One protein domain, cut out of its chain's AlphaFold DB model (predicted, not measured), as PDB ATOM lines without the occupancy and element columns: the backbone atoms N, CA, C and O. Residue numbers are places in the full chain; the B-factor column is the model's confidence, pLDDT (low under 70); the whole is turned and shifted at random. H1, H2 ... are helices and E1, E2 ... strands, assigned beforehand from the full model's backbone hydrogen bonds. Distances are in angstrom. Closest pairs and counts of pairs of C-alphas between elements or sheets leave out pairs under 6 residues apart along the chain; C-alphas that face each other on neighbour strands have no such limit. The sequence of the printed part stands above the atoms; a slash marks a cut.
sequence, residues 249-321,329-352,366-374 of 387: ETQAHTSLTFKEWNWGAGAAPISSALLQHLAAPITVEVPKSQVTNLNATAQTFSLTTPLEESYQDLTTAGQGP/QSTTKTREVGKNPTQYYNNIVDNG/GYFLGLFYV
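Overview. This is residues 249 to 321, 329 to 352 and 366 to 374 of the 387 residues of an uncharacterized protein of Pandoraea oxalativorans (UniProt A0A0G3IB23). Two sheets stand end to end: at one end a five-stranded sheet curled like part of a barrel, and beyond it the long E5-E6 ribbon runs off along the longest axis, with the short E1 added beside E5. A single short helix, H1, lies off to one side on neither sheet, and the long loop of residues 256 to 271 leads to it from E1. The printed part has 106 residues, with 52 of them, under half, in named elements; these follow as E1 H1 E2 E3 E4 E5 E6 E7 E8, mostly strand. The sheets, both all antiparallel, have the orders E2 - E8 - E7 - E4 - E3 and E1 - E5 - E6. The whole is only just compact, close to loose, with a radius of gyration of the C-alphas of 15.4 A and spans of 43 by 31 by 22 A.

Arrangement. Start at E1, residues 253 to 255, antiparallel to E5, residues 307 to 313; N 254 and O 312 are 2.8 A apart, within hydrogen-bond range. On its other neighbour, E6, residues 333 to 337, E5 has N 309 and O 335 at 2.8 A. The pairing is staggered: 307 to 311 of E5 pair with E6, 311 to 313 with E1. Next comes H1, residues 272 to 278, on neither sheet; every O i to N i+4 pair in it is within hydrogen-bond range. Look then at E2, residues 282 to 287, an edge strand antiparallel to E8, residues 367 to 373, with N 368 and O 286 at 2.8 A. E3, residues 291 to 295, and E4, residues 300 to 303, form a hairpin, with N 295 and O 300 at 2.8 A. E7, residues 343 to 350, bends by 89 degrees at residue 346; it pairs with E4 through N 343 and O 301, 2.8 A, and with E8 through N 349 and O 369, 2.8 A. E5 and E7 are apart.

Along the chain. Find C-alpha 253 at (-90.301, 16.381, 179.140), where E1 begins. H1 measures 9.9 A from first to last C-alpha, and E2 16.1 A. E5 starts at C-alpha 307, (-103.221, 6.454, 173.578), and covers 18.7 A; E6 covers 12.8 A and E7 16.9 A. E8 covers 18.0 A and ends at C-alpha 373, (-106.670, 10.039, 184.993).

Size, cuts and confidence. The C-alphas of Thr 297 and Pro 321, the two farthest apart, are 50.5 A apart. Two cuts remove residues 322 to 328 and 353 to 365, with C-alpha gaps of 5.7 A and 5.2 A. The link from E1 to H1 is long. Model confidence is under 70 at residues 265 to 267, 350 to 352 and 366 to 374.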
ATOM      1  N   GLU A 249     -84.384  11.200 180.581       82.19
ATOM      2  CA  GLU A 249     -85.713  11.386 179.967       82.19
ATOM      3  C   GLU A 249     -86.717  12.090 180.890       82.19
ATOM      4  O   GLU A 249     -87.642  12.743 180.431       82.19
ATOM      5  N   THR A 250     -86.547  11.968 182.207       87.31
ATOM      6  CA  THR A 250     -87.485  12.509 183.205       87.31
ATOM      7  C   THR A 250     -87.056  13.870 183.757       87.31
ATOM      8  O   THR A 250     -87.867  14.561 184.377       87.31
ATOM      9  N   GLN A 251     -85.821  14.303 183.474       88.19
ATOM     10  CA  GLN A 251     -85.282  15.612 183.873       88.19
ATOM     11  C   GLN A 251     -85.926  16.786 183.117       88.19
ATOM     12  O   GLN A 251     -86.064  17.878 183.672       88.19
ATOM     13  N   ALA A 252     -86.348  16.565 181.871       89.38
ATOM     14  CA  ALA A 252     -87.230  17.467 181.140       89.38
ATOM     15  C   ALA A 252     -88.082  16.664 180.159       89.38
ATOM     16  O   ALA A 252     -87.567  15.760 179.502       89.38
ATOM     17  N   HIS A 253     -89.354  17.026 180.043       91.56
ATOM     18  CA  HIS A 253     -90.301  16.381 179.140       91.56
ATOM     19  C   HIS A 253     -91.253  17.428 178.588       91.56
ATOM     20  O   HIS A 253     -91.820  18.232 179.325       91.56
ATOM     21  N   THR A 254     -91.445  17.412 177.281       92.69
ATOM     22  CA  THR A 254     -92.380  18.272 176.568       92.69
ATOM     23  C   THR A 254     -93.234  17.387 175.683       92.69
ATOM     24  O   THR A 254     -92.826  16.985 174.594       92.69
ATOM     25  N   SER A 255     -94.427  17.057 176.168       92.62
ATOM     26  CA  SER A 255     -95.408  16.341 175.367       92.62
ATOM     27  C   SER A 255     -95.975  17.246 174.275       92.62
ATOM     28  O   SER A 255     -96.395  18.374 174.536       92.62
ATOM     29  N   LEU A 256     -96.005  16.734 173.048       91.94
ATOM     30  CA  LEU A 256     -96.673  17.344 171.900       91.94
ATOM     31  C   LEU A 256     -98.133  16.880 171.794       91.94
ATOM     32  O   LEU A 256     -98.940  17.554 171.157       91.94
ATOM     33  N   THR A 257     -98.478  15.753 172.430       91.06
ATOM     34  CA  THR A 257     -99.854  15.233 172.484       91.06
ATOM     35  C   THR A 257    -100.611  15.721 173.721       91.06
ATOM     36  O   THR A 257    -101.762  16.136 173.610       91.06
ATOM     37  N   PHE A 258     -99.989  15.683 174.905       90.50
ATOM     38  CA  PHE A 258    -100.639  15.988 176.186       90.50
ATOM     39  C   PHE A 258    -100.066  17.266 176.790       90.50
ATOM     40  O   PHE A 258     -99.095  17.238 177.539       90.50
ATOM     41  N   LYS A 259    -100.678  18.412 176.488       89.06
ATOM     42  CA  LYS A 259    -100.195  19.737 176.920       89.06
ATOM     43  C   LYS A 259     -99.927  19.860 178.430       89.06
ATOM     44  O   LYS A 259     -99.112  20.682 178.834       89.06
ATOM     45  N   GLU A 260    -100.626  19.084 179.260       88.50
ATOM     46  CA  GLU A 260    -100.473  19.079 180.716       88.50
ATOM     47  C   GLU A 260     -99.130  18.470 181.160       88.50
ATOM     48  O   GLU A 260     -98.598  18.820 182.218       88.50
ATOM     49  N   TRP A 261     -98.552  17.601 180.329       91.00
ATOM     50  CA  TRP A 261     -97.274  16.928 180.547       91.00
ATOM     51  C   TRP A 261     -96.134  17.719 179.912       91.00
ATOM     52  O   TRP A 261     -95.526  17.326 178.915       91.00
ATOM     53  N   ASN A 262     -95.850  18.867 180.516       90.94
ATOM     54  CA  ASN A 262     -94.729  19.709 180.140       90.94
ATOM     55  C   ASN A 262     -94.008  20.194 181.395       90.94
ATOM     56  O   ASN A 262     -94.568  20.968 182.165       90.94
ATOM     57  N   TRP A 263     -92.774  19.744 181.595       90.62
ATOM     58  CA  TRP A 263     -91.922  20.201 182.684       90.62
ATOM     59  C   TRP A 263     -90.480  20.366 182.218       90.62
ATOM     60  O   TRP A 263     -89.941  19.578 181.441       90.62
ATOM     61  N   GLY A 264     -89.827  21.381 182.772       78.75
ATOM     62  CA  GLY A 264     -88.400  21.611 182.623       78.75
ATOM     63  C   GLY A 264     -87.775  21.982 183.963       78.75
ATOM     64  O   GLY A 264     -88.456  22.481 184.855       78.75
ATOM     65  N   ALA A 265     -86.463  21.769 184.047       59.47
ATOM     66  CA  ALA A 265     -85.566  22.149 185.139       59.47
ATOM     67  C   ALA A 265     -85.502  21.194 186.346       59.47
ATOM     68  O   ALA A 265     -86.131  21.383 187.386       59.47
ATOM     69  N   GLY A 266     -84.583  20.233 186.249       61.44
ATOM     70  CA  GLY A 266     -83.922  19.645 187.410       61.44
ATOM     71  C   GLY A 266     -82.824  18.669 186.998       61.44
ATOM     72  O   GLY A 266     -83.042  17.851 186.118       61.44
ATOM     73  N   ALA A 267     -81.663  18.712 187.661       69.94
ATOM     74  CA  ALA A 267     -80.640  17.660 187.536       69.94
ATOM     75  C   ALA A 267     -81.092  16.326 188.170       69.94
ATOM     76  O   ALA A 267     -80.461  15.287 187.990       69.94
ATOM     77  N   ALA A 268     -82.174  16.362 188.957       78.38
ATOM     78  CA  ALA A 268     -82.754  15.196 189.597       78.38
ATOM     79  C   ALA A 268     -83.643  14.428 188.601       78.38
ATOM     80  O   ALA A 268     -84.600  15.008 188.088       78.38
ATOM     81  N   PRO A 269     -83.407  13.120 188.393       80.38
ATOM     82  CA  PRO A 269     -84.271  12.264 187.579       80.38
ATOM     83  C   PRO A 269     -85.740  12.246 188.020       80.38
ATOM     84  O   PRO A 269     -86.627  12.067 187.200       80.38
ATOM     85  N   ILE A 270     -86.014  12.445 189.312       84.50
ATOM     86  CA  ILE A 270     -87.371  12.582 189.851       84.50
ATOM     87  C   ILE A 270     -87.479  13.960 190.503       84.50
ATOM     88  O   ILE A 270     -86.907  14.191 191.569       84.50
ATOM     89  N   SER A 271     -88.194  14.875 189.853       82.81
ATOM     90  CA  SER A 271     -88.374  16.254 190.311       82.81
ATOM     91  C   SER A 271     -89.790  16.498 190.833       82.81
ATOM     92  O   SER A 271     -90.746  15.816 190.461       82.81
ATOM     93  N   SER A 272     -89.943  17.513 191.686       81.44
ATOM     94  CA  SER A 272     -91.263  17.990 192.115       81.44
ATOM     95  C   SER A 272     -92.121  18.442 190.931       81.44
ATOM     96  O   SER A 272     -93.322  18.191 190.936       81.44
ATOM     97  N   ALA A 273     -91.509  19.035 189.899       83.81
ATOM     98  CA  ALA A 273     -92.190  19.434 188.672       83.81
ATOM     99  C   ALA A 273     -92.785  18.222 187.934       83.81
ATOM    100  O   ALA A 273     -93.976  18.223 187.636       83.81
ATOM    101  N   LEU A 274     -92.008  17.148 187.734       86.44
ATOM    102  CA  LEU A 274     -92.520  15.905 187.146       86.44
ATOM    103  C   LEU A 274     -93.728  15.381 187.931       86.44
ATOM    104  O   LEU A 274     -94.764  15.079 187.346       86.44
ATOM    105  N   LEU A 275     -93.621  15.311 189.261       85.44
ATOM    106  CA  LEU A 275     -94.708  14.797 190.100       85.44
ATOM    107  C   LEU A 275     -95.960  15.677 190.031       85.44
ATOM    108  O   LEU A 275     -97.070  15.155 189.983       85.44
ATOM    109  N   GLN A 276     -95.787  16.997 189.997       85.19
ATOM    110  CA  GLN A 276     -96.885  17.953 189.905       85.19
ATOM    111  C   GLN A 276     -97.607  17.868 188.554       85.19
ATOM    112  O   GLN A 276     -98.836  17.853 188.524       85.19
ATOM    113  N   HIS A 277     -96.864  17.774 187.451       86.88
ATOM    114  CA  HIS A 277     -97.433  17.690 186.105       86.88
ATOM    115  C   HIS A 277     -98.079  16.329 185.822       86.88
ATOM    116  O   HIS A 277     -99.148  16.279 185.221       86.88
ATOM    117  N   LEU A 278     -97.505  15.228 186.320       86.12
ATOM    118  CA  LEU A 278     -98.125  13.902 186.205       86.12
ATOM    119  C   LEU A 278     -99.355  13.727 187.107       86.12
ATOM    120  O   LEU A 278    -100.194  12.871 186.831       86.12
ATOM    121  N   ALA A 279     -99.476  14.517 188.176       80.12
ATOM    122  CA  ALA A 279    -100.679  14.551 189.003       80.12
ATOM    123  C   ALA A 279    -101.835  15.324 188.341       80.12
ATOM    124  O   ALA A 279    -102.985  15.165 188.755       80.12
ATOM    125  N   ALA A 280    -101.555  16.152 187.328       81.06
ATOM    126  CA  ALA A 280    -102.588  16.850 186.580       81.06
ATOM    127  C   ALA A 280    -103.304  15.878 185.616       81.06
ATOM    128  O   ALA A 280    -102.638  15.154 184.870       81.06
ATOM    129  N   PRO A 281    -104.651  15.851 185.598       80.75
ATOM    130  CA  PRO A 281    -105.401  15.085 184.607       80.75
ATOM    131  C   PRO A 281    -105.074  15.552 183.186       80.75
ATOM    132  O   PRO A 281    -104.982  16.756 182.948       80.75
ATOM    133  N   ILE A 282    -104.970  14.618 182.242       83.88
ATOM    134  CA  ILE A 282    -104.814  14.943 180.817       83.88
ATOM    135  C   ILE A 282    -106.184  15.044 180.153       83.88
ATOM    136  O   ILE A 282    -107.098  14.286 180.482       83.88
ATOM    137  N   THR A 283    -106.334  15.945 179.189       83.31
ATOM    138  CA  THR A 283    -107.556  16.031 178.378       83.31
ATOM    139  C   THR A 283    -107.291  15.434 177.006       83.31
ATOM    140  O   THR A 283    -106.395  15.913 176.312       83.31
ATOM    141  N   VAL A 284    -108.058  14.420 176.589       82.44
ATOM    142  CA  VAL A 284    -107.902  13.840 175.243       82.44
ATOM    143  C   VAL A 284    -109.235  13.678 174.517       82.44
ATOM    144  O   VAL A 284    -110.305  13.606 175.125       82.44
ATOM    145  N   GLU A 285    -109.165  13.638 173.193       82.00
ATOM    146  CA  GLU A 285    -110.294  13.304 172.336       82.00
ATOM    147  C   GLU A 285    -110.071  11.905 171.766       82.00
ATOM    148  O   GLU A 285    -109.036  11.634 171.157       82.00
ATOM    149  N   VAL A 286    -111.021  11.002 172.001       81.94
ATOM    150  CA  VAL A 286    -110.936   9.608 171.541       81.94
ATOM    151  C   VAL A 286    -112.183   9.230 170.746       81.94
ATOM    152  O   VAL A 286    -113.291   9.622 171.125       81.94
ATOM    153  N   PRO A 287    -112.057   8.447 169.660       81.88
ATOM    154  CA  PRO A 287    -113.208   7.871 168.977       81.88
ATOM    155  C   PRO A 287    -114.082   7.065 169.940       81.88
ATOM    156  O   PRO A 287    -113.568   6.296 170.756       81.88
ATOM    157  N   LYS A 288    -115.412   7.155 169.807       75.31
ATOM    158  CA  LYS A 288    -116.335   6.372 170.652       75.31
ATOM    159  C   LYS A 288    -116.067   4.873 170.581       75.31
ATOM    160  O   LYS A 288    -116.173   4.186 171.589       75.31
ATOM    161  N   SER A 289    -115.681   4.381 169.406       82.19
ATOM    162  CA  SER A 289    -115.336   2.976 169.179       82.19
ATOM    163  C   SER A 289    -114.136   2.493 170.000       82.19
ATOM    164  O   SER A 289    -113.973   1.288 170.154       82.19
ATOM    165  N   GLN A 290    -113.303   3.403 170.517       85.38
ATOM    166  CA  GLN A 290    -112.137   3.077 171.340       85.38
ATOM    167  C   GLN A 290    -112.479   2.959 172.833       85.38
ATOM    168  O   GLN A 290    -111.705   2.381 173.592       85.38
ATOM    169  N   VAL A 291    -113.630   3.482 173.268       86.12
ATOM    170  CA  VAL A 291    -114.066   3.486 174.671       86.12
ATOM    171  C   VAL A 291    -115.002   2.309 174.924       86.12
ATOM    172  O   VAL A 291    -116.055   2.177 174.306       86.12
ATOM    173  N   THR A 292    -114.640   1.456 175.877       87.88
ATOM    174  CA  THR A 292    -115.430   0.289 176.302       87.88
ATOM    175  C   THR A 292    -115.555   0.254 177.822       87.88
ATOM    176  O   THR A 292    -114.867   0.997 178.519       87.88
ATOM    177  N   ASN A 293    -116.447  -0.583 178.360       90.19
ATOM    178  CA  ASN A 293    -116.622  -0.779 179.808       90.19
ATOM    179  C   ASN A 293    -116.823   0.523 180.611       90.19
ATOM    180  O   ASN A 293    -116.372   0.626 181.753       90.19
ATOM    181  N   LEU A 294    -117.474   1.528 180.012       87.81
ATOM    182  CA  LEU A 294    -117.739   2.801 180.673       87.81
ATOM    183  C   LEU A 294    -118.672   2.585 181.872       87.81
ATOM    184  O   LEU A 294    -119.800   2.118 181.728       87.81
ATOM    185  N   ASN A 295    -118.200   2.963 183.054       87.06
ATOM    186  CA  ASN A 295    -118.926   2.904 184.308       87.06
ATOM    187  C   ASN A 295    -118.994   4.309 184.915       87.06
ATOM    188  O   ASN A 295    -117.980   4.873 185.329       87.06
ATOM    189  N   ALA A 296    -120.201   4.872 184.960       82.19
ATOM    190  CA  ALA A 296    -120.457   6.198 185.520       82.19
ATOM    191  C   ALA A 296    -120.252   6.255 187.037       82.19
ATOM    192  O   ALA A 296    -119.649   7.195 187.545       82.19
ATOM    193  N   THR A 297    -120.696   5.224 187.756       84.38
ATOM    194  CA  THR A 297    -120.624   5.171 189.221       84.38
ATOM    195  C   THR A 297    -119.189   5.032 189.717       84.38
ATOM    196  O   THR A 297    -118.799   5.688 190.676       84.38
ATOM    197  N   ALA A 298    -118.398   4.178 189.067       84.12
ATOM    198  CA  ALA A 298    -116.994   3.966 189.412       84.12
ATOM    199  C   ALA A 298    -116.053   4.988 188.750       84.12
ATOM    200  O   ALA A 298    -114.858   4.977 189.033       84.12
ATOM    201  N   GLN A 299    -116.586   5.842 187.866       88.38
ATOM    202  CA  GLN A 299    -115.825   6.781 187.040       88.38
ATOM    203  C   GLN A 299    -114.670   6.103 186.287       88.38
ATOM    204  O   GLN A 299    -113.544   6.605 186.236       88.38
ATOM    205  N   THR A 300    -114.954   4.936 185.701       87.44
ATOM    206  CA  THR A 300    -113.965   4.121 184.986       87.44
ATOM    207  C   THR A 300    -114.383   3.783 183.564       87.44
ATOM    208  O   THR A 300    -115.563   3.797 183.230       87.44
ATOM    209  N   PHE A 301    -113.413   3.439 182.724       86.88
ATOM    210  CA  PHE A 301    -113.621   2.882 181.386       86.88
ATOM    211  C   PHE A 301    -112.386   2.074 180.955       86.88
ATOM    212  O   PHE A 301    -111.388   2.014 181.671       86.88
ATOM    213  N   SER A 302    -112.441   1.458 179.782       87.38
ATOM    214  CA  SER A 302    -111.335   0.750 179.137       87.38
ATOM    215  C   SER A 302    -111.102   1.317 177.739       87.38
ATOM    216  O   SER A 302    -112.048   1.714 177.057       87.38
ATOM    217  N   LEU A 303    -109.847   1.314 177.295       87.38
ATOM    218  CA  LEU A 303    -109.480   1.645 175.921       87.38
ATOM    219  C   LEU A 303    -109.232   0.359 175.127       87.38
ATOM    220  O   LEU A 303    -108.509  -0.517 175.596       87.38
ATOM    221  N   THR A 304    -109.783   0.247 173.918       89.19
ATOM    222  CA  THR A 304    -109.471  -0.878 173.012       89.19
ATOM    223  C   THR A 304    -108.060  -0.784 172.434       89.19
ATOM    224  O   THR A 304    -107.496  -1.783 171.998       89.19
ATOM    225  N   THR A 305    -107.494   0.423 172.414       88.94
ATOM    226  CA  THR A 305    -106.144   0.727 171.933       88.94
ATOM    227  C   THR A 305    -105.541   1.777 172.865       88.94
ATOM    228  O   THR A 305    -106.255   2.723 173.201       88.94
ATOM    229  N   PRO A 306    -104.282   1.652 173.321       88.12
ATOM    230  CA  PRO A 306    -103.636   2.698 174.112       88.12
ATOM    231  C   PRO A 306    -103.618   4.049 173.384       88.12
ATOM    232  O   PRO A 306    -103.721   4.115 172.161       88.12
ATOM    233  N   LEU A 307    -103.481   5.132 174.142       88.75
ATOM    234  CA  LEU A 307    -103.221   6.454 173.578       88.75
ATOM    235  C   LEU A 307    -101.767   6.524 173.117       88.75
ATOM    236  O   LEU A 307    -100.898   5.935 173.755       88.75
ATOM    237  N   GLU A 308    -101.483   7.280 172.063       90.81
ATOM    238  CA  GLU A 308    -100.112   7.540 171.631       90.81
ATOM    239  C   GLU A 308     -99.684   8.942 172.064       90.81
ATOM    240  O   GLU A 308    -100.327   9.938 171.735       90.81
ATOM    241  N   GLU A 309     -98.590   9.024 172.810       92.56
ATOM    242  CA  GLU A 309     -97.912  10.269 173.119       92.56
ATOM    243  C   GLU A 309     -96.736  10.476 172.176       92.56
ATOM    244  O   GLU A 309     -95.853   9.627 172.091       92.56
ATOM    245  N   SER A 310     -96.685  11.650 171.562       93.75
ATOM    246  CA  SER A 310     -95.525  12.201 170.880       93.75
ATOM    247  C   SER A 310     -94.880  13.241 171.795       93.75
ATOM    248  O   SER A 310     -95.587  14.093 172.336       93.75
ATOM    249  N   TYR A 311     -93.571  13.163 172.035       93.06
ATOM    250  CA  TYR A 311     -92.892  14.031 173.002       93.06
ATOM    251  C   TYR A 311     -91.419  14.283 172.669       93.06
ATOM    252  O   TYR A 311     -90.792  13.570 171.880       93.06
ATOM    253  N   GLN A 312     -90.877  15.316 173.311       93.00
ATOM    254  CA  GLN A 312     -89.467  15.685 173.300       93.00
ATOM    255  C   GLN A 312     -88.925  15.698 174.732       93.00
ATOM    256  O   GLN A 312     -89.618  16.082 175.671       93.00
ATOM    257  N   ASP A 313     -87.681  15.274 174.897       91.19
ATOM    258  CA  ASP A 313     -86.939  15.258 176.158       91.19
ATOM    259  C   ASP A 313     -85.480  15.723 175.938       91.19
ATOM    260  O   ASP A 313     -85.062  16.031 174.813       91.19
ATOM    261  N   LEU A 314     -84.672  15.743 177.004       88.19
ATOM    262  CA  LEU A 314     -83.251  16.119 176.924       88.19
ATOM    263  C   LEU A 314     -82.414  15.240 175.980       88.19
ATOM    264  O   LEU A 314     -81.367  15.677 175.514       88.19
ATOM    265  N   THR A 315     -82.845  14.013 175.700       87.62
ATOM    266  CA  THR A 315     -82.157  13.105 174.772       87.62
ATOM    267  C   THR A 315     -82.539  13.347 173.312       87.62
ATOM    268  O   THR A 315     -81.877  12.822 172.427       87.62
ATOM    269  N   THR A 316     -83.583  14.134 173.046       88.38
ATOM    270  CA  THR A 316     -84.026  14.491 171.685       88.38
ATOM    271  C   THR A 316     -83.604  15.893 171.247       88.38
ATOM    272  O   THR A 316     -83.602  16.197 170.052       88.38
ATOM    273  N   ALA A 317     -83.222  16.747 172.199       83.88
ATOM    274  CA  ALA A 317     -82.803  18.118 171.939       83.88
ATOM    275  C   ALA A 317     -81.551  18.164 171.044       83.88
ATOM    276  O   ALA A 317     -80.508  17.596 171.381       83.88
ATOM    277  N   GLY A 318     -81.662  18.833 169.891       83.00
ATOM    278  CA  GLY A 318     -80.555  19.016 168.943       83.00
ATOM    279  C   GLY A 318     -80.045  17.737 168.265       83.00
ATOM    280  O   GLY A 318     -78.927  17.733 167.763       83.00
ATOM    281  N   GLN A 319     -80.825  16.651 168.267       84.62
ATOM    282  CA  GLN A 319     -80.442  15.366 167.652       84.62
ATOM    283  C   GLN A 319     -80.934  15.187 166.205       84.62
ATOM    284  O   GLN A 319     -80.787  14.115 165.619       84.62
ATOM    285  N   GLY A 320     -81.591  16.194 165.640       85.88
ATOM    286  CA  GLY A 320     -82.106  16.208 164.275       85.88
ATOM    287  C   GLY A 320     -81.115  16.812 163.276       85.88
ATOM    288  O   GLY A 320     -79.998  17.182 163.644       85.88
ATOM    289  N   PRO A 321     -81.514  16.931 161.996       86.62
ATOM    290  CA  PRO A 321     -80.704  17.585 160.975       86.62
ATOM    291  C   PRO A 321     -80.329  19.011 161.393       86.62
ATOM    292  O   PRO A 321     -81.166  19.745 161.927       86.62
ATOM    293  N   GLN A 329     -82.145  20.597 164.695       85.38
ATOM    294  CA  GLN A 329     -83.541  20.413 165.098       85.38
ATOM    295  C   GLN A 329     -83.657  19.374 166.226       85.38
ATOM    296  O   GLN A 329     -82.795  18.514 166.381       85.38
ATOM    297  N   SER A 330     -84.725  19.421 167.024       87.12
ATOM    298  CA  SER A 330     -85.033  18.341 167.973       87.12
ATOM    299  C   SER A 330     -85.735  17.188 167.256       87.12
ATOM    300  O   SER A 330     -86.586  17.417 166.396       87.12
ATOM    301  N   THR A 331     -85.404  15.950 167.618       91.69
ATOM    302  CA  THR A 331     -86.174  14.775 167.186       91.69
ATOM    303  C   THR A 331     -87.396  14.573 168.084       91.69
ATOM    304  O   THR A 331     -87.557  15.249 169.097       91.69
ATOM    305  N   THR A 332     -88.281  13.654 167.705       92.88
ATOM    306  CA  THR A 332     -89.506  13.354 168.454       92.88
ATOM    307  C   THR A 332     -89.566  11.862 168.750       92.88
ATOM    308  O   THR A 332     -89.318  11.045 167.862       92.88
ATOM    309  N   LYS A 333     -89.905  11.506 169.990       92.75
ATOM    310  CA  LYS A 333     -90.184  10.127 170.407       92.75
ATOM    311  C   LYS A 333     -91.688   9.892 170.470       92.75
ATOM    312  O   LYS A 333     -92.447  10.821 170.746       92.75
ATOM    313  N   THR A 334     -92.104   8.644 170.279       93.44
ATOM    314  CA  THR A 334     -93.483   8.211 170.524       93.44
ATOM    315  C   THR A 334     -93.540   7.104 171.568       93.44
ATOM    316  O   THR A 334     -92.620   6.291 171.690       93.44
ATOM    317  N   ARG A 335     -94.618   7.074 172.356       90.94
ATOM    318  CA  ARG A 335     -94.891   6.005 173.321       90.94
ATOM    319  C   ARG A 335     -96.380   5.810 173.549       90.94
ATOM    320  O   ARG A 335     -97.177   6.725 173.409       90.94
ATOM    321  N   GLU A 336     -96.742   4.619 173.995       90.25
ATOM    322  CA  GLU A 336     -98.116   4.304 174.381       90.25
ATOM    323  C   GLU A 336     -98.401   4.679 175.846       90.25
ATOM    324  O   GLU A 336     -97.647   4.317 176.756       90.25
ATOM    325  N   VAL A 337     -99.547   5.313 176.081       87.62
ATOM    326  CA  VAL A 337    -100.063   5.773 177.374       87.62
ATOM    327  C   VAL A 337    -101.464   5.195 177.600       87.62
ATOM    328  O   VAL A 337    -102.194   4.901 176.658       87.62
ATOM    329  N   GLY A 338    -101.860   4.969 178.856       81.12
ATOM    330  CA  GLY A 338    -103.179   4.392 179.150       81.12
ATOM    331  C   GLY A 338    -103.270   2.887 178.867       81.12
ATOM    332  O   GLY A 338    -104.334   2.381 178.529       81.12
ATOM    333  N   LYS A 339    -102.164   2.148 179.034       82.88
ATOM    334  CA  LYS A 339    -102.124   0.683 178.845       82.88
ATOM    335  C   LYS A 339    -102.871  -0.112 179.922       82.88
ATOM    336  O   LYS A 339    -103.058  -1.317 179.777       82.88
ATOM    337  N   ASN A 340    -103.251   0.532 181.028       82.44
ATOM    338  CA  ASN A 340    -103.986  -0.147 182.090       82.44
ATOM    339  C   ASN A 340    -105.351  -0.629 181.564       82.44
ATOM    340  O   ASN A 340    -106.045   0.134 180.887       82.44
ATOM    341  N   PRO A 341    -105.794  -1.850 181.918       83.69
ATOM    342  CA  PRO A 341    -107.110  -2.353 181.515       83.69
ATOM    343  C   PRO A 341    -108.269  -1.460 181.975       83.69
ATOM    344  O   PRO A 341    -109.339  -1.458 181.369       83.69
ATOM    345  N   THR A 342    -108.054  -0.693 183.045       87.62
ATOM    346  CA  THR A 342    -109.010   0.264 183.593       87.62
ATOM    347  C   THR A 342    -108.375   1.643 183.676       87.62
ATOM    348  O   THR A 342    -107.350   1.837 184.332       87.62
ATOM    349  N   GLN A 343    -109.020   2.593 183.017       85.06
ATOM    350  CA  GLN A 343    -108.752   4.019 183.072       85.06
ATOM    351  C   GLN A 343    -109.802   4.695 183.949       85.06
ATOM    352  O   GLN A 343    -110.922   4.197 184.080       85.06
ATOM    353  N   TYR A 344    -109.446   5.836 184.527       85.75
ATOM    354  CA  TYR A 344    -110.347   6.635 185.351       85.75
ATOM    355  C   TYR A 344    -110.555   7.987 184.685       85.75
ATOM    356  O   TYR A 344    -109.692   8.460 183.942       85.75
ATOM    357  N   TYR A 345    -111.696   8.613 184.931       82.81
ATOM    358  CA  TYR A 345    -111.988   9.938 184.400       82.81
ATOM    359  C   TYR A 345    -112.638  10.813 185.461       82.81
ATOM    360  O   TYR A 345    -113.399  10.338 186.296       82.81
ATOM    361  N   ASN A 346    -112.357  12.112 185.409       77.38
ATOM    362  CA  ASN A 346    -113.054  13.078 186.258       77.38
ATOM    363  C   ASN A 346    -114.360  13.527 185.602       77.38
ATOM    364  O   ASN A 346    -115.378  13.686 186.269       77.38
ATOM    365  N   ASN A 347    -114.323  13.724 184.284       75.25
ATOM    366  CA  ASN A 347    -115.478  14.099 183.485       75.25
ATOM    367  C   ASN A 347    -115.358  13.498 182.080       75.25
ATOM    368  O   ASN A 347    -114.257  13.446 181.530       75.25
ATOM    369  N   ILE A 348    -116.479  13.067 181.506       77.38
ATOM    370  CA  ILE A 348    -116.561  12.602 180.121       77.38
ATOM    371  C   ILE A 348    -117.710  13.334 179.438       77.38
ATOM    372  O   ILE A 348    -118.833  13.354 179.938       77.38
ATOM    373  N   VAL A 349    -117.415  13.965 178.309       74.69
ATOM    374  CA  VAL A 349    -118.396  14.679 177.500       74.69
ATOM    375  C   VAL A 349    -118.551  13.935 176.184       74.69
ATOM    376  O   VAL A 349    -117.579  13.663 175.477       74.69
ATOM    377  N   ASP A 350    -119.793  13.584 175.866       69.94
ATOM    378  CA  ASP A 350    -120.154  13.092 174.546       69.94
ATOM    379  C   ASP A 350    -120.347  14.289 173.609       69.94
ATOM    380  O   ASP A 350    -121.337  15.012 173.714       69.94
ATOM    381  N   ASN A 351    -119.394  14.502 172.702       60.06
ATOM    382  CA  ASN A 351    -119.434  15.604 171.738       60.06
ATOM    383  C   ASN A 351    -120.146  15.227 170.423       60.06
ATOM    384  O   ASN A 351    -120.093  15.977 169.450       60.06
ATOM    385  N   GLY A 352    -120.796  14.063 170.343       54.62
ATOM    386  CA  GLY A 352    -121.424  13.606 169.108       54.62
ATOM    387  C   GLY A 352    -122.796  14.232 168.851       54.62
ATOM    388  O   GLY A 352    -123.770  13.846 169.489       54.62
ATOM    389  N   GLY A 366    -118.020   9.334 165.754       42.78
ATOM    390  CA  GLY A 366    -118.224  10.220 166.902       42.78
ATOM    391  C   GLY A 366    -117.002  10.190 167.820       42.78
ATOM    392  O   GLY A 366    -116.324   9.161 167.897       42.78
ATOM    393  N   TYR A 367    -116.760  11.276 168.553       42.94
ATOM    394  CA  TYR A 367    -115.661  11.401 169.513       42.94
ATOM    395  C   TYR A 367    -116.191  11.708 170.925       42.94
ATOM    396  O   TYR A 367    -117.224  12.364 171.079       42.94
ATOM    397  N   PHE A 368    -115.502  11.216 171.956       47.09
ATOM    398  CA  PHE A 368    -115.668  11.646 173.348       47.09
ATOM    399  C   PHE A 368    -114.548  12.622 173.706       47.09
ATOM    400  O   PHE A 368    -113.383  12.350 173.414       47.09
ATOM    401  N   LEU A 369    -114.893  13.710 174.393       38.88
ATOM    402  CA  LEU A 369    -113.931  14.609 175.025       38.88
ATOM    403  C   LEU A 369    -113.882  14.264 176.517       38.88
ATOM    404  O   LEU A 369    -114.856  14.473 177.241       38.88
ATOM    405  N   GLY A 370    -112.781  13.676 176.976       45.50
ATOM    406  CA  GLY A 370    -112.645  13.214 178.358       45.50
ATOM    407  C   GLY A 370    -111.506  13.904 179.096       45.50
ATOM    408  O   GLY A 370    -110.456  14.184 178.519       45.50
ATOM    409  N   LEU A 371    -111.710  14.155 180.390       43.81
ATOM    410  CA  LEU A 371    -110.648  14.473 181.340       43.81
ATOM    411  C   LEU A 371    -110.204  13.151 181.984       43.81
ATOM    412  O   LEU A 371    -110.940  12.575 182.792       43.81
ATOM    413  N   PHE A 372    -109.034  12.650 181.606       52.03
ATOM    414  CA  PHE A 372    -108.539  11.327 181.971       52.03
ATOM    415  C   PHE A 372    -107.547  11.380 183.125       52.03
ATOM    416  O   PHE A 372    -106.664  12.234 183.196       52.03
ATOM    417  N   TYR A 373    -107.660  10.384 183.993       48.88
ATOM    418  CA  TYR A 373    -106.670  10.039 184.993       48.88
ATOM    419  C   TYR A 373    -106.043   8.706 184.591       48.88
ATOM    420  O   TYR A 373    -106.682   7.652 184.652       48.88
ATOM    421  N   VAL A 374    -104.762   8.719 184.238       47.06
ATOM    422  CA  VAL A 374    -104.003   7.479 184.039       47.06
ATOM    423  C   VAL A 374    -103.433   7.031 185.404       47.06
ATOM    424  O   VAL A 374    -102.233   6.926 185.559       47.06
TER     425      VAL A 374